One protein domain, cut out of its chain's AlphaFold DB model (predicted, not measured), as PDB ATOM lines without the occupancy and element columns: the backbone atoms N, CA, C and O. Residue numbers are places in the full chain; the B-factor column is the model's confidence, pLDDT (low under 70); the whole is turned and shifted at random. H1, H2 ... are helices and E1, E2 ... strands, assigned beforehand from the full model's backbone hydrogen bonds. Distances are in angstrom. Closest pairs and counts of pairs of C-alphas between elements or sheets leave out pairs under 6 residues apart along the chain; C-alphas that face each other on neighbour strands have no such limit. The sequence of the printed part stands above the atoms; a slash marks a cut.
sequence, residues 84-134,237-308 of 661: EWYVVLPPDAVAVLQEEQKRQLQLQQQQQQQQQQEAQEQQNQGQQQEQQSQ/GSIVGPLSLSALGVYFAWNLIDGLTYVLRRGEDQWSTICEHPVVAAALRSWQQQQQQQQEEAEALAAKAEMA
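Overview. This is residues 84 to 134 and 237 to 308 of the 661 residues of a protein of Eimeria acervulina (UniProt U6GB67). Two long helices, H1 and H3, reach out from a small head like two prongs; the head holds short H2 and an antiparallel sheet, E2 - E1 - E3. The printed part has 123 residues, mostly helix, with three helices and three strands ordered E1 H1 E2 H2 E3 H3. It is extended: radius of gyration of the C-alphas 22.8 A, spans 80 by 34 by 22 A.

Along the chain. Find C-alpha 85 at (198.876, 168.245, 219.316), where E1, residues 85 to 89, begins; H1, 91 to 134, runs 65.8 A. Past the cut come E2, 238 to 243, H2, 245 to 253, and E3, 262 to 265; H3, 278 to 308, runs 44.7 A to C-alpha 308 at (192.094, 165.427, 174.070).

Arrangement. Beside inner strand E1, find N 87 and O 240 of E2 at 3.0 A, N 86 and O 264 of E3 at 2.9 A, within hydrogen-bond range. E2, H2 and E3 form a split strand-helix-strand unit, E1 between its strands, with a right-handed crossover. H1 and H2 only graze the sheet. H2 touches H3, with residues 280 to 287 of H3 alone, C-alphas 249 and 284 closest at 5.9 A, at a steep tilt of 63 degrees. H1 and H3 are apart. Every O i to N i+4 pair is within range in H1 and H2, 26 of 27 in H3.

Size, cuts and confidence. Residues 135 to 236 are not printed, a gap of 70.9 A between C-alphas. The link E3 to H3 is long. No printed residue is under pLDDT 70.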
ATOM      1  N   GLU A  84     197.582 163.702 219.803       90.75
ATOM      2  CA  GLU A  84     196.961 165.001 220.034       90.75
ATOM      3  C   GLU A  84     198.037 166.083 220.193       90.75
ATOM      4  O   GLU A  84     198.866 166.042 221.109       90.75
ATOM      5  N   TRP A  85     197.993 167.080 219.310       91.50
ATOM      6  CA  TRP A  85     198.876 168.245 219.316       91.50
ATOM      7  C   TRP A  85     198.111 169.494 219.739       91.50
ATOM      8  O   TRP A  85     196.980 169.725 219.308       91.50
ATOM      9  N   TYR A  86     198.754 170.338 220.536       93.25
ATOM     10  CA  TYR A  86     198.294 171.686 220.850       93.25
ATOM     11  C   TYR A  86     199.234 172.688 220.186       93.25
ATOM     12  O   TYR A  86     200.448 172.481 220.153       93.25
ATOM     13  N   VAL A  87     198.674 173.765 219.639       92.81
ATOM     14  CA  VAL A  87     199.417 174.764 218.865       92.81
ATOM     15  C   VAL A  87     199.065 176.155 219.366       92.81
ATOM     16  O   VAL A  87     197.890 176.457 219.572       92.81
ATOM     17  N   VAL A  88     200.071 177.010 219.547       90.69
ATOM     18  CA  VAL A  88     199.842 178.434 219.827       90.69
ATOM     19  C   VAL A  88     199.552 179.140 218.504       90.69
ATOM     20  O   VAL A  88     200.458 179.347 217.700       90.69
ATOM     21  N   LEU A  89     198.291 179.497 218.264       87.75
ATOM     22  CA  LEU A  89     197.865 180.234 217.075       87.75
ATOM     23  C   LEU A  89     197.706 181.732 217.402       87.75
ATOM     24  O   LEU A  89     197.089 182.073 218.417       87.75
ATOM     25  N   PRO A  90     198.216 182.646 216.553       82.69
ATOM     26  CA  PRO A  90     197.907 184.070 216.662       82.69
ATOM     27  C   PRO A  90     196.388 184.318 216.594       82.69
ATOM     28  O   PRO A  90     195.696 183.593 215.870       82.69
ATOM     29  N   PRO A  91     195.847 185.347 217.273       76.00
ATOM     30  CA  PRO A  91     194.415 185.662 217.214       76.00
ATOM     31  C   PRO A  91     193.921 185.884 215.772       76.00
ATOM     32  O   PRO A  91     192.871 185.362 215.392       76.00
ATOM     33  N   ASP A  92     194.729 186.541 214.936       80.94
ATOM     34  CA  ASP A  92     194.463 186.763 213.508       80.94
ATOM     35  C   ASP A  92     194.246 185.451 212.736       80.94
ATOM     36  O   ASP A  92     193.365 185.356 211.881       80.94
ATOM     37  N   ALA A  93     195.003 184.400 213.064       77.06
ATOM     38  CA  ALA A  93     194.907 183.109 212.388       77.06
ATOM     39  C   ALA A  93     193.576 182.393 212.686       77.06
ATOM     40  O   ALA A  93     193.047 181.682 211.829       77.06
ATOM     41  N   VAL A  94     192.989 182.627 213.867       81.44
ATOM     42  CA  VAL A  94     191.648 182.134 214.221       81.44
ATOM     43  C   VAL A  94     190.566 182.878 213.426       81.44
ATOM     44  O   VAL A  94     189.598 182.261 212.975       81.44
ATOM     45  N   ALA A  95     190.741 184.184 213.192       84.81
ATOM     46  CA  ALA A  95     189.834 184.970 212.356       84.81
ATOM     47  C   ALA A  95     189.865 184.507 210.887       84.81
ATOM     48  O   ALA A  95     188.807 184.235 210.315       84.81
ATOM     49  N   VAL A  96     191.061 184.320 210.309       85.25
ATOM     50  CA  VAL A  96     191.231 183.815 208.932       85.25
ATOM     51  C   VAL A  96     190.662 182.400 208.776       85.25
ATOM     52  O   VAL A  96     189.969 182.129 207.797       85.25
ATOM     53  N   LEU A  97     190.860 181.509 209.756       84.69
ATOM     54  CA  LEU A  97     190.244 180.176 209.756       84.69
ATOM     55  C   LEU A  97     188.707 180.254 209.688       84.69
ATOM     56  O   LEU A  97     188.073 179.521 208.924       84.69
ATOM     57  N   GLN A  98     188.100 181.155 210.468       87.69
ATOM     58  CA  GLN A  98     186.649 181.342 210.478       87.69
ATOM     59  C   GLN A  98     186.132 181.981 209.173       87.69
ATOM     60  O   GLN A  98     185.011 181.689 208.746       87.69
ATOM     61  N   GLU A  99     186.924 182.834 208.520       90.06
ATOM     62  CA  GLU A  99     186.608 183.373 207.194       90.06
ATOM     63  C   GLU A  99     186.690 182.294 206.104       90.06
ATOM     64  O   GLU A  99     185.738 182.132 205.340       90.06
ATOM     65  N   GLU A 100     187.754 181.488 206.072       82.12
ATOM     66  CA  GLU A 100     187.910 180.388 205.109       82.12
ATOM     67  C   GLU A 100     186.784 179.342 205.264       82.12
ATOM     68  O   GLU A 100     186.248 178.839 204.274       82.12
ATOM     69  N   GLN A 101     186.316 179.086 206.494       84.25
ATOM     70  CA  GLN A 101     185.143 178.237 206.743       84.25
ATOM     71  C   GLN A 101     183.843 178.838 206.167       84.25
ATOM     72  O   GLN A 101     183.071 178.128 205.514       84.25
ATOM     73  N   LYS A 102     183.601 180.146 206.351       90.62
ATOM     74  CA  LYS A 102     182.460 180.861 205.734       90.62
ATOM     75  C   LYS A 102     182.550 180.833 204.203       90.62
ATOM     76  O   LYS A 102     181.546 180.608 203.528       90.62
ATOM     77  N   ARG A 103     183.756 181.007 203.655       91.06
ATOM     78  CA  ARG A 103     184.059 181.002 202.218       91.06
ATOM     79  C   ARG A 103     183.814 179.637 201.571       91.06
ATOM     80  O   ARG A 103     183.213 179.585 200.498       91.06
ATOM     81  N   GLN A 104     184.183 178.534 202.227       84.06
ATOM     82  CA  GLN A 104     183.831 177.186 201.760       84.06
ATOM     83  C   GLN A 104     182.313 176.961 201.727       84.06
ATOM     84  O   GLN A 104     181.793 176.436 200.739       84.06
ATOM     85  N   LEU A 105     181.582 177.405 202.757       93.75
ATOM     86  CA  LEU A 105     180.119 177.302 202.794       93.75
ATOM     87  C   LEU A 105     179.462 178.119 201.663       93.75
ATOM     88  O   LEU A 105     178.531 177.645 201.009       93.75
ATOM     89  N   GLN A 106     179.982 179.317 201.383       93.75
ATOM     90  CA  GLN A 106     179.527 180.165 200.279       93.75
ATOM     91  C   GLN A 106     179.799 179.529 198.904       93.75
ATOM     92  O   GLN A 106     178.916 179.533 198.045       93.75
ATOM     93  N   LEU A 107     180.978 178.927 198.704       87.75
ATOM     94  CA  LEU A 107     181.319 178.180 197.486       87.75
ATOM     95  C   LEU A 107     180.396 176.972 197.270       87.75
ATOM     96  O   LEU A 107     179.914 176.763 196.157       87.75
ATOM     97  N   GLN A 108     180.093 176.211 198.325       90.94
ATOM     98  CA  GLN A 108     179.154 175.086 198.254       90.94
ATOM     99  C   GLN A 108     177.741 175.549 197.856       90.94
ATOM    100  O   GLN A 108     177.100 174.929 197.004       90.94
ATOM    101  N   GLN A 109     177.269 176.667 198.417       93.88
ATOM    102  CA  GLN A 109     175.967 177.247 198.075       93.88
ATOM    103  C   GLN A 109     175.920 177.767 196.626       93.88
ATOM    104  O   GLN A 109     174.935 177.540 195.922       93.88
ATOM    105  N   GLN A 110     176.992 178.408 196.147       92.69
ATOM    106  CA  GLN A 110     177.112 178.848 194.752       92.69
ATOM    107  C   GLN A 110     177.092 177.658 193.778       92.69
ATOM    108  O   GLN A 110     176.410 177.710 192.754       92.69
ATOM    109  N   GLN A 111     177.775 176.561 194.116       89.56
ATOM    110  CA  GLN A 111     177.809 175.355 193.287       89.56
ATOM    111  C   GLN A 111     176.426 174.675 193.189       89.56
ATOM    112  O   GLN A 111     176.053 174.207 192.115       89.56
ATOM    113  N   GLN A 112     175.617 174.700 194.260       90.50
ATOM    114  CA  GLN A 112     174.214 174.257 194.201       90.50
ATOM    115  C   GLN A 112     173.344 175.127 193.280       90.50
ATOM    116  O   GLN A 112     172.530 174.582 192.534       90.50
ATOM    117  N   GLN A 113     173.501 176.456 193.299       92.00
ATOM    118  CA  GLN A 113     172.757 177.334 192.382       92.00
ATOM    119  C   GLN A 113     173.127 177.064 190.917       92.00
ATOM    120  O   GLN A 113     172.253 177.041 190.053       92.00
ATOM    121  N   GLN A 114     174.406 176.801 190.643       90.31
ATOM    122  CA  GLN A 114     174.895 176.510 189.295       90.31
ATOM    123  C   GLN A 114     174.331 175.187 188.747       90.31
ATOM    124  O   GLN A 114     173.852 175.158 187.615       90.31
ATOM    125  N   GLN A 115     174.252 174.131 189.570       88.19
ATOM    126  CA  GLN A 115     173.584 172.877 189.187       88.19
ATOM    127  C   GLN A 115     172.077 173.048 188.934       88.19
ATOM    128  O   GLN A 115     171.530 172.402 188.041       88.19
ATOM    129  N   GLN A 116     171.388 173.925 189.678       92.19
ATOM    130  CA  GLN A 116     169.972 174.223 189.414       92.19
ATOM    131  C   GLN A 116     169.776 174.946 188.072       92.19
ATOM    132  O   GLN A 116     168.813 174.651 187.365       92.19
ATOM    133  N   GLN A 117     170.700 175.834 187.686       91.50
ATOM    134  CA  GLN A 117     170.677 176.486 186.372       91.50
ATOM    135  C   GLN A 117     170.942 175.491 185.233       91.50
ATOM    136  O   GLN A 117     170.145 175.441 184.298       91.50
ATOM    137  N   GLU A 118     171.969 174.633 185.329       90.12
ATOM    138  CA  GLU A 118     172.219 173.587 184.317       90.12
ATOM    139  C   GLU A 118     171.036 172.616 184.174       90.12
ATOM    140  O   GLU A 118     170.661 172.259 183.056       90.12
ATOM    141  N   ALA A 119     170.402 172.213 185.280       91.12
ATOM    142  CA  ALA A 119     169.214 171.360 185.240       91.12
ATOM    143  C   ALA A 119     168.029 172.047 184.533       91.12
ATOM    144  O   ALA A 119     167.308 171.408 183.762       91.12
ATOM    145  N   GLN A 120     167.845 173.354 184.749       93.25
ATOM    146  CA  GLN A 120     166.797 174.138 184.095       93.25
ATOM    147  C   GLN A 120     167.089 174.369 182.599       93.25
ATOM    148  O   GLN A 120     166.171 174.296 181.779       93.25
ATOM    149  N   GLU A 121     168.352 174.573 182.209       92.88
ATOM    150  CA  GLU A 121     168.750 174.638 180.796       92.88
ATOM    151  C   GLU A 121     168.571 173.296 180.077       92.88
ATOM    152  O   GLU A 121     168.049 173.278 178.961       92.88
ATOM    153  N   GLN A 122     168.914 172.167 180.710       90.50
ATOM    154  CA  GLN A 122     168.647 170.837 180.146       90.50
ATOM    155  C   GLN A 122     167.142 170.592 179.955       90.50
ATOM    156  O   GLN A 122     166.730 170.087 178.908       90.50
ATOM    157  N   GLN A 123     166.301 171.008 180.910       92.38
ATOM    158  CA  GLN A 123     164.845 170.890 180.781       92.38
ATOM    159  C   GLN A 123     164.284 171.764 179.639       92.38
ATOM    160  O   GLN A 123     163.368 171.337 178.932       92.38
ATOM    161  N   ASN A 124     164.857 172.951 179.412       93.81
ATOM    162  CA  ASN A 124     164.502 173.815 178.283       93.81
ATOM    163  C   ASN A 124     164.990 173.257 176.931       93.81
ATOM    164  O   ASN A 124     164.240 173.307 175.956       93.81
ATOM    165  N   GLN A 125     166.198 172.683 176.854       91.00
ATOM    166  CA  GLN A 125     166.679 172.005 175.638       91.00
ATOM    167  C   GLN A 125     165.811 170.793 175.278       91.00
ATOM    168  O   GLN A 125     165.484 170.610 174.105       91.00
ATOM    169  N   GLY A 126     165.378 170.010 176.275       91.75
ATOM    170  CA  GLY A 126     164.436 168.906 176.073       91.75
ATOM    171  C   GLY A 126     163.134 169.372 175.415       91.75
ATOM    172  O   GLY A 126     162.743 168.838 174.379       91.75
ATOM    173  N   GLN A 127     162.516 170.437 175.940       91.50
ATOM    174  CA  GLN A 127     161.296 171.006 175.349       91.50
ATOM    175  C   GLN A 127     161.507 171.543 173.922       91.50
ATOM    176  O   GLN A 127     160.612 171.405 173.090       91.50
ATOM    177  N   GLN A 128     162.677 172.111 173.599       88.88
ATOM    178  CA  GLN A 128     162.977 172.542 172.226       88.88
ATOM    179  C   GLN A 128     163.127 171.358 171.255       88.88
ATOM    180  O   GLN A 128     162.589 171.417 170.149       88.88
ATOM    181  N   GLN A 129     163.788 170.264 171.658       88.81
ATOM    182  CA  GLN A 129     163.856 169.044 170.837       88.81
ATOM    183  C   GLN A 129     162.481 168.391 170.647       88.81
ATOM    184  O   GLN A 129     162.175 167.895 169.559       88.81
ATOM    185  N   GLU A 130     161.631 168.409 171.676       93.00
ATOM    186  CA  GLU A 130     160.284 167.837 171.604       93.00
ATOM    187  C   GLU A 130     159.362 168.665 170.688       93.00
ATOM    188  O   GLU A 130     158.622 168.093 169.885       93.00
ATOM    189  N   GLN A 131     159.477 170.002 170.707       91.44
ATOM    190  CA  GLN A 131     158.792 170.878 169.745       91.44
ATOM    191  C   GLN A 131     159.269 170.645 168.303       91.44
ATOM    192  O   GLN A 131     158.431 170.450 167.423       91.44
ATOM    193  N   GLN A 132     160.585 170.579 168.056       89.81
ATOM    194  CA  GLN A 132     161.117 170.277 166.717       89.81
ATOM    195  C   GLN A 132     160.641 168.908 166.204       89.81
ATOM    196  O   GLN A 132     160.260 168.781 165.041       89.81
ATOM    197  N   SER A 133     160.568 167.902 167.082       86.81
ATOM    198  CA  SER A 133     160.069 166.564 166.733       86.81
ATOM    199  C   SER A 133     158.571 166.553 166.388       86.81
ATOM    200  O   SER A 133     158.149 165.803 165.505       86.81
ATOM    201  N   GLN A 134     157.753 167.388 167.045       90.06
ATOM    202  CA  GLN A 134     156.343 167.567 166.675       90.06
ATOM    203  C   GLN A 134     156.176 168.330 165.354       90.06
ATOM    204  O   GLN A 134     155.317 167.968 164.547       90.06
ATOM    205  N   GLY A 237     199.048 184.549 222.260       74.25
ATOM    206  CA  GLY A 237     198.609 183.504 221.342       74.25
ATOM    207  C   GLY A 237     197.573 182.587 221.992       74.25
ATOM    208  O   GLY A 237     197.726 182.164 223.138       74.25
ATOM    209  N   SER A 238     196.525 182.238 221.247       85.56
ATOM    210  CA  SER A 238     195.499 181.310 221.720       85.56
ATOM    211  C   SER A 238     195.972 179.868 221.535       85.56
ATOM    212  O   SER A 238     196.379 179.478 220.439       85.56
ATOM    213  N   ILE A 239     195.918 179.059 222.595       88.56
ATOM    214  CA  ILE A 239     196.235 177.629 222.508       88.56
ATOM    215  C   ILE A 239     195.038 176.908 221.885       88.56
ATOM    216  O   ILE A 239     193.968 176.826 222.490       88.56
ATOM    217  N   VAL A 240     195.229 176.352 220.690       87.81
ATOM    218  CA  VAL A 240     194.212 175.577 219.972       87.81
ATOM    219  C   VAL A 240     194.628 174.109 219.931       87.81
ATOM    220  O   VAL A 240     195.724 173.764 219.489       87.81
ATOM    221  N   GLY A 241     193.732 173.239 220.388       88.94
ATOM    222  CA  GLY A 241     193.883 171.790 220.335       88.94
ATOM    223  C   GLY A 241     192.768 171.063 221.098       88.94
ATOM    224  O   GLY A 241     191.950 171.719 221.749       88.94
ATOM    225  N   PRO A 242     192.724 169.722 221.034       92.38
ATOM    226  CA  PRO A 242     193.670 168.871 220.314       92.38
ATOM    227  C   PRO A 242     193.508 168.950 218.785       92.38
ATOM    228  O   PRO A 242     192.405 169.081 218.260       92.38
ATOM    229  N   LEU A 243     194.630 168.872 218.071       92.88
ATOM    230  CA  LEU A 243     194.729 168.787 216.614       92.88
ATOM    231  C   LEU A 243     195.492 167.517 216.224       92.88
ATOM    232  O   LEU A 243     196.439 167.127 216.900       92.88
ATOM    233  N   SER A 244     195.125 166.902 215.102       93.75
ATOM    234  CA  SER A 244     195.895 165.810 214.498       93.75
ATOM    235  C   SER A 244     197.058 166.342 213.649       93.75
ATOM    236  O   SER A 244     197.026 167.479 213.170       93.75
ATOM    237  N   LEU A 245     198.053 165.493 213.349       91.38
ATOM    238  CA  LEU A 245     199.125 165.819 212.390       91.38
ATOM    239  C   LEU A 245     198.588 166.249 211.010       91.38
ATOM    240  O   LEU A 245     199.178 167.108 210.355       91.38
ATOM    241  N   SER A 246     197.463 165.677 210.565       88.88
ATOM    242  CA  SER A 246     196.826 166.047 209.295       88.88
ATOM    243  C   SER A 246     196.168 167.427 209.354       88.88
ATOM    244  O   SER A 246     196.301 168.190 208.398       88.88
ATOM    245  N   ALA A 247     195.536 167.793 210.476       91.31
ATOM    246  CA  ALA A 247     195.041 169.150 210.695       91.31
ATOM    247  C   ALA A 247     196.200 170.162 210.733       91.31
ATOM    248  O   ALA A 247     196.141 171.182 210.049       91.31
ATOM    249  N   LEU A 248     197.289 169.847 211.445       93.44
ATOM    250  CA  LEU A 248     198.509 170.668 211.501       93.44
ATOM    251  C   LEU A 248     199.078 170.952 210.098       93.44
ATOM    252  O   LEU A 248     199.428 172.089 209.783       93.44
ATOM    253  N   GLY A 249     199.091 169.939 209.222       91.75
ATOM    254  CA  GLY A 249     199.468 170.092 207.814       91.75
ATOM    255  C   GLY A 249     198.585 171.074 207.035       91.75
ATOM    256  O   GLY A 249     199.098 171.808 206.194       91.75
ATOM    257  N   VAL A 250     197.285 171.151 207.338       89.75
ATOM    258  CA  VAL A 250     196.354 172.116 206.719       89.75
ATOM    259  C   VAL A 250     196.574 173.542 207.243       89.75
ATOM    260  O   VAL A 250     196.603 174.475 206.445       89.75
ATOM    261  N   TYR A 251     196.819 173.732 208.544       91.75
ATOM    262  CA  TYR A 251     197.185 175.056 209.075       91.75
ATOM    263  C   TYR A 251     198.484 175.586 208.444       91.75
ATOM    264  O   TYR A 251     198.557 176.759 208.069       91.75
ATOM    265  N   PHE A 252     199.482 174.716 208.258       92.50
ATOM    266  CA  PHE A 252     200.731 175.060 207.571       92.50
ATOM    267  C   PHE A 252     200.503 175.344 206.073       92.50
ATOM    268  O   PHE A 252     201.075 176.284 205.527       92.50
ATOM    269  N   ALA A 253     199.603 174.602 205.412       87.94
ATOM    270  CA  ALA A 253     199.194 174.843 204.020       87.94
ATOM    271  C   ALA A 253     198.658 176.259 203.780       87.94
ATOM    272  O   ALA A 253     198.904 176.862 202.734       87.94
ATOM    273  N   TRP A 254     197.896 176.766 204.749       86.62
ATOM    274  CA  TRP A 254     197.272 178.084 204.710       86.62
ATOM    275  C   TRP A 254     198.189 179.199 205.241       86.62
ATOM    276  O   TRP A 254     197.813 180.365 205.181       86.62
ATOM    277  N   ASN A 255     199.419 178.875 205.666       91.06
ATOM    278  CA  ASN A 255     200.373 179.787 206.316       91.06
ATOM    279  C   ASN A 255     199.824 180.407 207.621       91.06
ATOM    280  O   ASN A 255     200.255 181.484 208.025       91.06
ATOM    281  N   LEU A 256     198.875 179.727 208.279       88.81
ATOM    282  CA  LEU A 256     198.336 180.115 209.591       88.81
ATOM    283  C   LEU A 256     199.308 179.781 210.730       88.81
ATOM    284  O   LEU A 256     199.239 180.385 211.798       88.81
ATOM    285  N   ILE A 257     200.196 178.815 210.485       92.81
ATOM    286  CA  ILE A 257     201.337 178.455 211.326       92.81
ATOM    287  C   ILE A 257     202.575 178.323 210.436       92.81
ATOM    288  O   ILE A 257     202.477 177.908 209.278       92.81
ATOM    289  N   ASP A 258     203.732 178.678 210.976       92.88
ATOM    290  CA  ASP A 258     205.022 178.683 210.287       92.88
ATOM    291  C   ASP A 258     206.004 177.671 210.918       92.88
ATOM    292  O   ASP A 258     205.634 176.871 211.772       92.88
ATOM    293  N   GLY A 259     207.274 177.678 210.503       91.00
ATOM    294  CA  GLY A 259     208.286 176.784 211.083       91.00
ATOM    295  C   GLY A 259     208.686 177.113 212.530       91.00
ATOM    296  O   GLY A 259     209.207 176.238 213.225       91.00
ATOM    297  N   LEU A 260     208.454 178.352 212.980       93.88
ATOM    298  CA  LEU A 260     208.814 178.851 214.312       93.88
ATOM    299  C   LEU A 260     207.670 178.725 215.328       93.88
ATOM    300  O   LEU A 260     207.905 178.837 216.528       93.88
ATOM    301  N   THR A 261     206.448 178.477 214.858       93.81
ATOM    302  CA  THR A 261     205.263 178.281 215.693       93.81
ATOM    303  C   THR A 261     205.488 177.141 216.690       93.81
ATOM    304  O   THR A 261     206.030 176.087 216.344       93.81
ATOM    305  N   TYR A 262     205.072 177.354 217.940       94.88
ATOM    306  CA  TYR A 262     205.253 176.394 219.025       94.88
ATOM    307  C   TYR A 262     204.136 175.348 219.056       94.88
ATOM    308  O   TYR A 262     202.946 175.674 218.995       94.88
ATOM    309  N   VAL A 263     204.543 174.088 219.208       96.62
ATOM    310  CA  VAL A 263     203.679 172.921 219.400       96.62
ATOM    311  C   VAL A 263     203.998 172.210 220.711       96.62
ATOM    312  O   VAL A 263     205.147 172.176 221.157       96.62
ATOM    313  N   LEU A 264     202.968 171.615 221.304       96.50
ATOM    314  CA  LEU A 264     203.054 170.744 222.469       96.50
ATOM    315  C   LEU A 264     202.344 169.431 222.144       96.50
ATOM    316  O   LEU A 264     201.175 169.436 221.748       96.50
ATOM    317  N   ARG A 265     203.035 168.308 222.312       95.06
ATOM    318  CA  ARG A 265     202.429 166.982 222.193       95.06
ATOM    319  C   ARG A 265     201.765 166.599 223.509       95.06
ATOM    320  O   ARG A 265     202.343 166.804 224.576       95.06
ATOM    321  N   ARG A 266     200.592 165.969 223.464       91.38
ATOM    322  CA  ARG A 266     199.990 165.366 224.660       91.38
ATOM    323  C   ARG A 266     200.936 164.311 225.259       91.38
ATOM    324  O   ARG A 266     201.192 163.283 224.640       91.38
ATOM    325  N   GLY A 267     201.426 164.575 226.471       91.12
ATOM    326  CA  GLY A 267     202.394 163.728 227.184       91.12
ATOM    327  C   GLY A 267     203.841 164.240 227.182       91.12
ATOM    328  O   GLY A 267     204.692 163.601 227.793       91.12
ATOM    329  N   GLU A 268     204.124 165.376 226.540       93.81
ATOM    330  CA  GLU A 268     205.405 166.086 226.640       93.81
ATOM    331  C   GLU A 268     205.215 167.384 227.449       93.81
ATOM    332  O   GLU A 268     204.251 168.114 227.235       93.81
ATOM    333  N   ASP A 269     206.133 167.684 228.375       94.25
ATOM    334  CA  ASP A 269     206.038 168.850 229.280       94.25
ATOM    335  C   ASP A 269     206.635 170.147 228.686       94.25
ATOM    336  O   ASP A 269     206.660 171.188 229.347       94.25
ATOM    337  N   GLN A 270     207.161 170.105 227.454       94.94
ATOM    338  CA  GLN A 270     207.931 171.197 226.851       94.94
ATOM    339  C   GLN A 270     207.438 171.565 225.444       94.94
ATOM    340  O   GLN A 270     207.445 170.746 224.526       94.94
ATOM    341  N   TRP A 271     207.111 172.846 225.255       95.94
ATOM    342  CA  TRP A 271     206.850 173.430 223.939       95.94
ATOM    343  C   TRP A 271     208.107 173.385 223.059       95.94
ATOM    344  O   TRP A 271     209.173 173.848 223.466       95.94
ATOM    345  N   SER A 272     207.960 172.875 221.838       96.44
ATOM    346  CA  SER A 272     209.009 172.811 220.808       96.44
ATOM    347  C   SER A 272     208.554 173.558 219.553       96.44
ATOM    348  O   SER A 272     207.352 173.636 219.302       96.44
ATOM    349  N   THR A 273     209.463 174.096 218.734       96.31
ATOM    350  CA  THR A 273     209.040 174.663 217.438       96.31
ATOM    351  C   THR A 273     208.705 173.560 216.428       96.31
ATOM    352  O   THR A 273     209.234 172.444 216.488       96.31
ATOM    353  N   ILE A 274     207.852 173.881 215.451       95.12
ATOM    354  CA  ILE A 274     207.476 172.982 214.347       95.12
ATOM    355  C   ILE A 274     208.692 172.440 213.574       95.12
ATOM    356  O   ILE A 274     208.673 171.293 213.119       95.12
ATOM    357  N   CYS A 275     209.760 173.231 213.432       93.88
ATOM    358  CA  CYS A 275     211.008 172.791 212.806       93.88
ATOM    359  C   CYS A 275     211.831 171.809 213.658       93.88
ATOM    360  O   CYS A 275     212.530 170.967 213.091       93.88
ATOM    361  N   GLU A 276     211.787 171.929 214.984       96.00
ATOM    362  CA  GLU A 276     212.597 171.126 215.907       96.00
ATOM    363  C   GLU A 276     211.948 169.778 216.227       96.00
ATOM    364  O   GLU A 276     212.652 168.771 216.325       96.00
ATOM    365  N   HIS A 277     210.617 169.729 216.347       96.25
ATOM    366  CA  HIS A 277     209.927 168.493 216.693       96.25
ATOM    367  C   HIS A 277     209.980 167.475 215.526       96.25
ATOM    368  O   HIS A 277     209.328 167.673 214.493       96.25
ATOM    369  N   PRO A 278     210.667 166.319 215.664       93.94
ATOM    370  CA  PRO A 278     211.045 165.482 214.522       93.94
ATOM    371  C   PRO A 278     209.862 164.829 213.793       93.94
ATOM    372  O   PRO A 278     209.918 164.688 212.570       93.94
ATOM    373  N   VAL A 279     208.790 164.457 214.511       94.62
ATOM    374  CA  VAL A 279     207.577 163.851 213.920       94.62
ATOM    375  C   VAL A 279     206.834 164.866 213.047       94.62
ATOM    376  O   VAL A 279     206.688 164.644 211.847       94.62
ATOM    377  N   VAL A 280     206.453 166.019 213.611       94.75
ATOM    378  CA  VAL A 280     205.835 167.142 212.884       94.75
ATOM    379  C   VAL A 280     206.697 167.582 211.694       94.75
ATOM    380  O   VAL A 280     206.206 167.647 210.566       94.75
ATOM    381  N   ALA A 281     208.003 167.783 211.895       94.81
ATOM    382  CA  ALA A 281     208.920 168.155 210.823       94.81
ATOM    383  C   ALA A 281     209.027 167.083 209.718       94.81
ATOM    384  O   ALA A 281     209.323 167.412 208.569       94.81
ATOM    385  N   ALA A 282     208.825 165.795 210.016       95.00
ATOM    386  CA  ALA A 282     208.730 164.739 209.003       95.00
ATOM    387  C   ALA A 282     207.373 164.756 208.276       95.00
ATOM    388  O   ALA A 282     207.354 164.698 207.044       95.00
ATOM    389  N   ALA A 283     206.268 164.907 209.010       93.62
ATOM    390  CA  ALA A 283     204.908 164.961 208.470       93.62
ATOM    391  C   ALA A 283     204.695 166.158 207.524       93.62
ATOM    392  O   ALA A 283     204.129 166.001 206.444       93.62
ATOM    393  N   LEU A 284     205.216 167.342 207.861       93.00
ATOM    394  CA  LEU A 284     205.141 168.511 206.976       93.00
ATOM    395  C   LEU A 284     205.977 168.339 205.700       93.00
ATOM    396  O   LEU A 284     205.565 168.796 204.633       93.00
ATOM    397  N   ARG A 285     207.117 167.636 205.765       93.12
ATOM    398  CA  ARG A 285     207.931 167.325 204.575       93.12
ATOM    399  C   ARG A 285     207.238 166.329 203.645       93.12
ATOM    400  O   ARG A 285     207.249 166.549 202.435       93.12
ATOM    401  N   SER A 286     206.615 165.272 204.172       90.50
ATOM    402  CA  SER A 286     205.850 164.328 203.342       90.50
ATOM    403  C   SER A 286     204.585 164.972 202.765       90.50
ATOM    404  O   SER A 286     204.308 164.797 201.580       90.50
ATOM    405  N   TRP A 287     203.882 165.800 203.543       91.25
ATOM    406  CA  TRP A 287     202.739 166.587 203.072       91.25
ATOM    407  C   TRP A 287     203.126 167.571 201.951       91.25
ATOM    408  O   TRP A 287     202.471 167.621 200.909       91.25
ATOM    409  N   GLN A 288     204.242 168.297 202.096       90.00
ATOM    410  CA  GLN A 288     204.743 169.212 201.062       90.00
ATOM    411  C   GLN A 288     205.164 168.465 199.780       90.00
ATOM    412  O   GLN A 288     204.953 168.959 198.670       90.00
ATOM    413  N   GLN A 289     205.713 167.254 199.912       91.69
ATOM    414  CA  GLN A 289     206.000 166.380 198.774       91.69
ATOM    415  C   GLN A 289     204.709 165.883 198.094       91.69
ATOM    416  O   GLN A 289     204.640 165.862 196.865       91.69
ATOM    417  N   GLN A 290     203.670 165.550 198.866       89.81
ATOM    418  CA  GLN A 290     202.364 165.131 198.348       89.81
ATOM    419  C   GLN A 290     201.655 166.263 197.583       89.81
ATOM    420  O   GLN A 290     201.145 166.026 196.491       89.81
ATOM    421  N   GLN A 291     201.695 167.499 198.094       86.31
ATOM    422  CA  GLN A 291     201.260 168.712 197.380       86.31
ATOM    423  C   GLN A 291     201.948 168.857 196.017       86.31
ATOM    424  O   GLN A 291     201.290 169.049 194.994       86.31
ATOM    425  N   GLN A 292     203.278 168.718 195.980       89.62
ATOM    426  CA  GLN A 292     204.039 168.805 194.734       89.62
ATOM    427  C   GLN A 292     203.665 167.689 193.745       89.62
ATOM    428  O   GLN A 292     203.565 167.950 192.547       89.62
ATOM    429  N   GLN A 293     203.400 166.475 194.237       90.56
ATOM    430  CA  GLN A 293     202.951 165.356 193.410       90.56
ATOM    431  C   GLN A 293     201.531 165.571 192.858       90.56
ATOM    432  O   GLN A 293     201.319 165.364 191.665       90.56
ATOM    433  N   GLN A 294     200.588 166.060 193.670       85.62
ATOM    434  CA  GLN A 294     199.242 166.433 193.211       85.62
ATOM    435  C   GLN A 294     199.285 167.562 192.172       85.62
ATOM    436  O   GLN A 294     198.529 167.535 191.204       85.62
ATOM    437  N   GLN A 295     200.191 168.534 192.320       86.50
ATOM    438  CA  GLN A 295     200.360 169.607 191.339       86.50
ATOM    439  C   GLN A 295     200.971 169.107 190.015       86.50
ATOM    440  O   GLN A 295     200.556 169.565 188.947       86.50
ATOM    441  N   GLU A 296     201.914 168.158 190.049       90.44
ATOM    442  CA  GLU A 296     202.448 167.522 188.833       90.44
ATOM    443  C   GLU A 296     201.399 166.625 188.151       90.44
ATOM    444  O   GLU A 296     201.258 166.677 186.927       90.44
ATOM    445  N   GLU A 297     200.598 165.880 188.918       87.50
ATOM    446  CA  GLU A 297     199.462 165.109 188.395       87.50
ATOM    447  C   GLU A 297     198.387 166.022 187.784       87.50
ATOM    448  O   GLU A 297     197.884 165.734 186.697       87.50
ATOM    449  N   ALA A 298     198.096 167.170 188.402       84.81
ATOM    450  CA  ALA A 298     197.176 168.167 187.861       84.81
ATOM    451  C   ALA A 298     197.702 168.829 186.570       84.81
ATOM    452  O   ALA A 298     196.932 168.962 185.615       84.81
ATOM    453  N   GLU A 299     198.994 169.191 186.468       87.75
ATOM    454  CA  GLU A 299     199.568 169.672 185.192       87.75
ATOM    455  C   GLU A 299     199.534 168.559 184.124       87.75
ATOM    456  O   GLU A 299     199.224 168.833 182.962       87.75
ATOM    457  N   ALA A 300     199.781 167.299 184.498       87.44
ATOM    458  CA  ALA A 300     199.713 166.160 183.583       87.44
ATOM    459  C   ALA A 300     198.282 165.875 183.089       87.44
ATOM    460  O   ALA A 300     198.083 165.623 181.896       87.44
ATOM    461  N   LEU A 301     197.278 165.949 183.968       87.81
ATOM    462  CA  LEU A 301     195.869 165.755 183.627       87.81
ATOM    463  C   LEU A 301     195.345 166.923 182.779       87.81
ATOM    464  O   LEU A 301     194.693 166.683 181.763       87.81
ATOM    465  N   ALA A 302     195.717 168.166 183.101       87.19
ATOM    466  CA  ALA A 302     195.415 169.333 182.271       87.19
ATOM    467  C   ALA A 302     196.054 169.231 180.872       87.19
ATOM    468  O   ALA A 302     195.377 169.458 179.872       87.19
ATOM    469  N   ALA A 303     197.320 168.809 180.768       87.38
ATOM    470  CA  ALA A 303     197.986 168.589 179.480       87.38
ATOM    471  C   ALA A 303     197.369 167.423 178.676       87.38
ATOM    472  O   ALA A 303     197.331 167.455 177.444       87.38
ATOM    473  N   LYS A 304     196.853 166.394 179.362       89.00
ATOM    474  CA  LYS A 304     196.084 165.300 178.748       89.00
ATOM    475  C   LYS A 304     194.729 165.792 178.226       89.00
ATOM    476  O   LYS A 304     194.335 165.394 177.132       89.00
ATOM    477  N   ALA A 305     194.052 166.674 178.962       86.19
ATOM    478  CA  ALA A 305     192.814 167.321 178.528       86.19
ATOM    479  C   ALA A 305     193.044 168.271 177.335       86.19
ATOM    480  O   ALA A 305     192.263 168.243 176.389       86.19
ATOM    481  N   GLU A 306     194.146 169.033 177.317       87.44
ATOM    482  CA  GLU A 306     194.537 169.885 176.180       87.44
ATOM    483  C   GLU A 306     194.733 169.051 174.899       87.44
ATOM    484  O   GLU A 306     194.146 169.369 173.865       87.44
ATOM    485  N   MET A 307     195.460 167.924 174.968       84.25
ATOM    486  CA  MET A 307     195.598 167.019 173.813       84.25
ATOM    487  C   MET A 307     194.286 166.320 173.424       84.25
ATOM    488  O   MET A 307     194.060 166.087 172.238       84.25
ATOM    489  N   ALA A 308     193.409 165.992 174.378       84.75
ATOM    490  CA  ALA A 308     192.094 165.427 174.070       84.75
ATOM    491  C   ALA A 308     191.198 166.442 173.333       84.75
ATOM    492  O   ALA A 308     190.535 166.084 172.359       84.75
TER     493      ALA A 308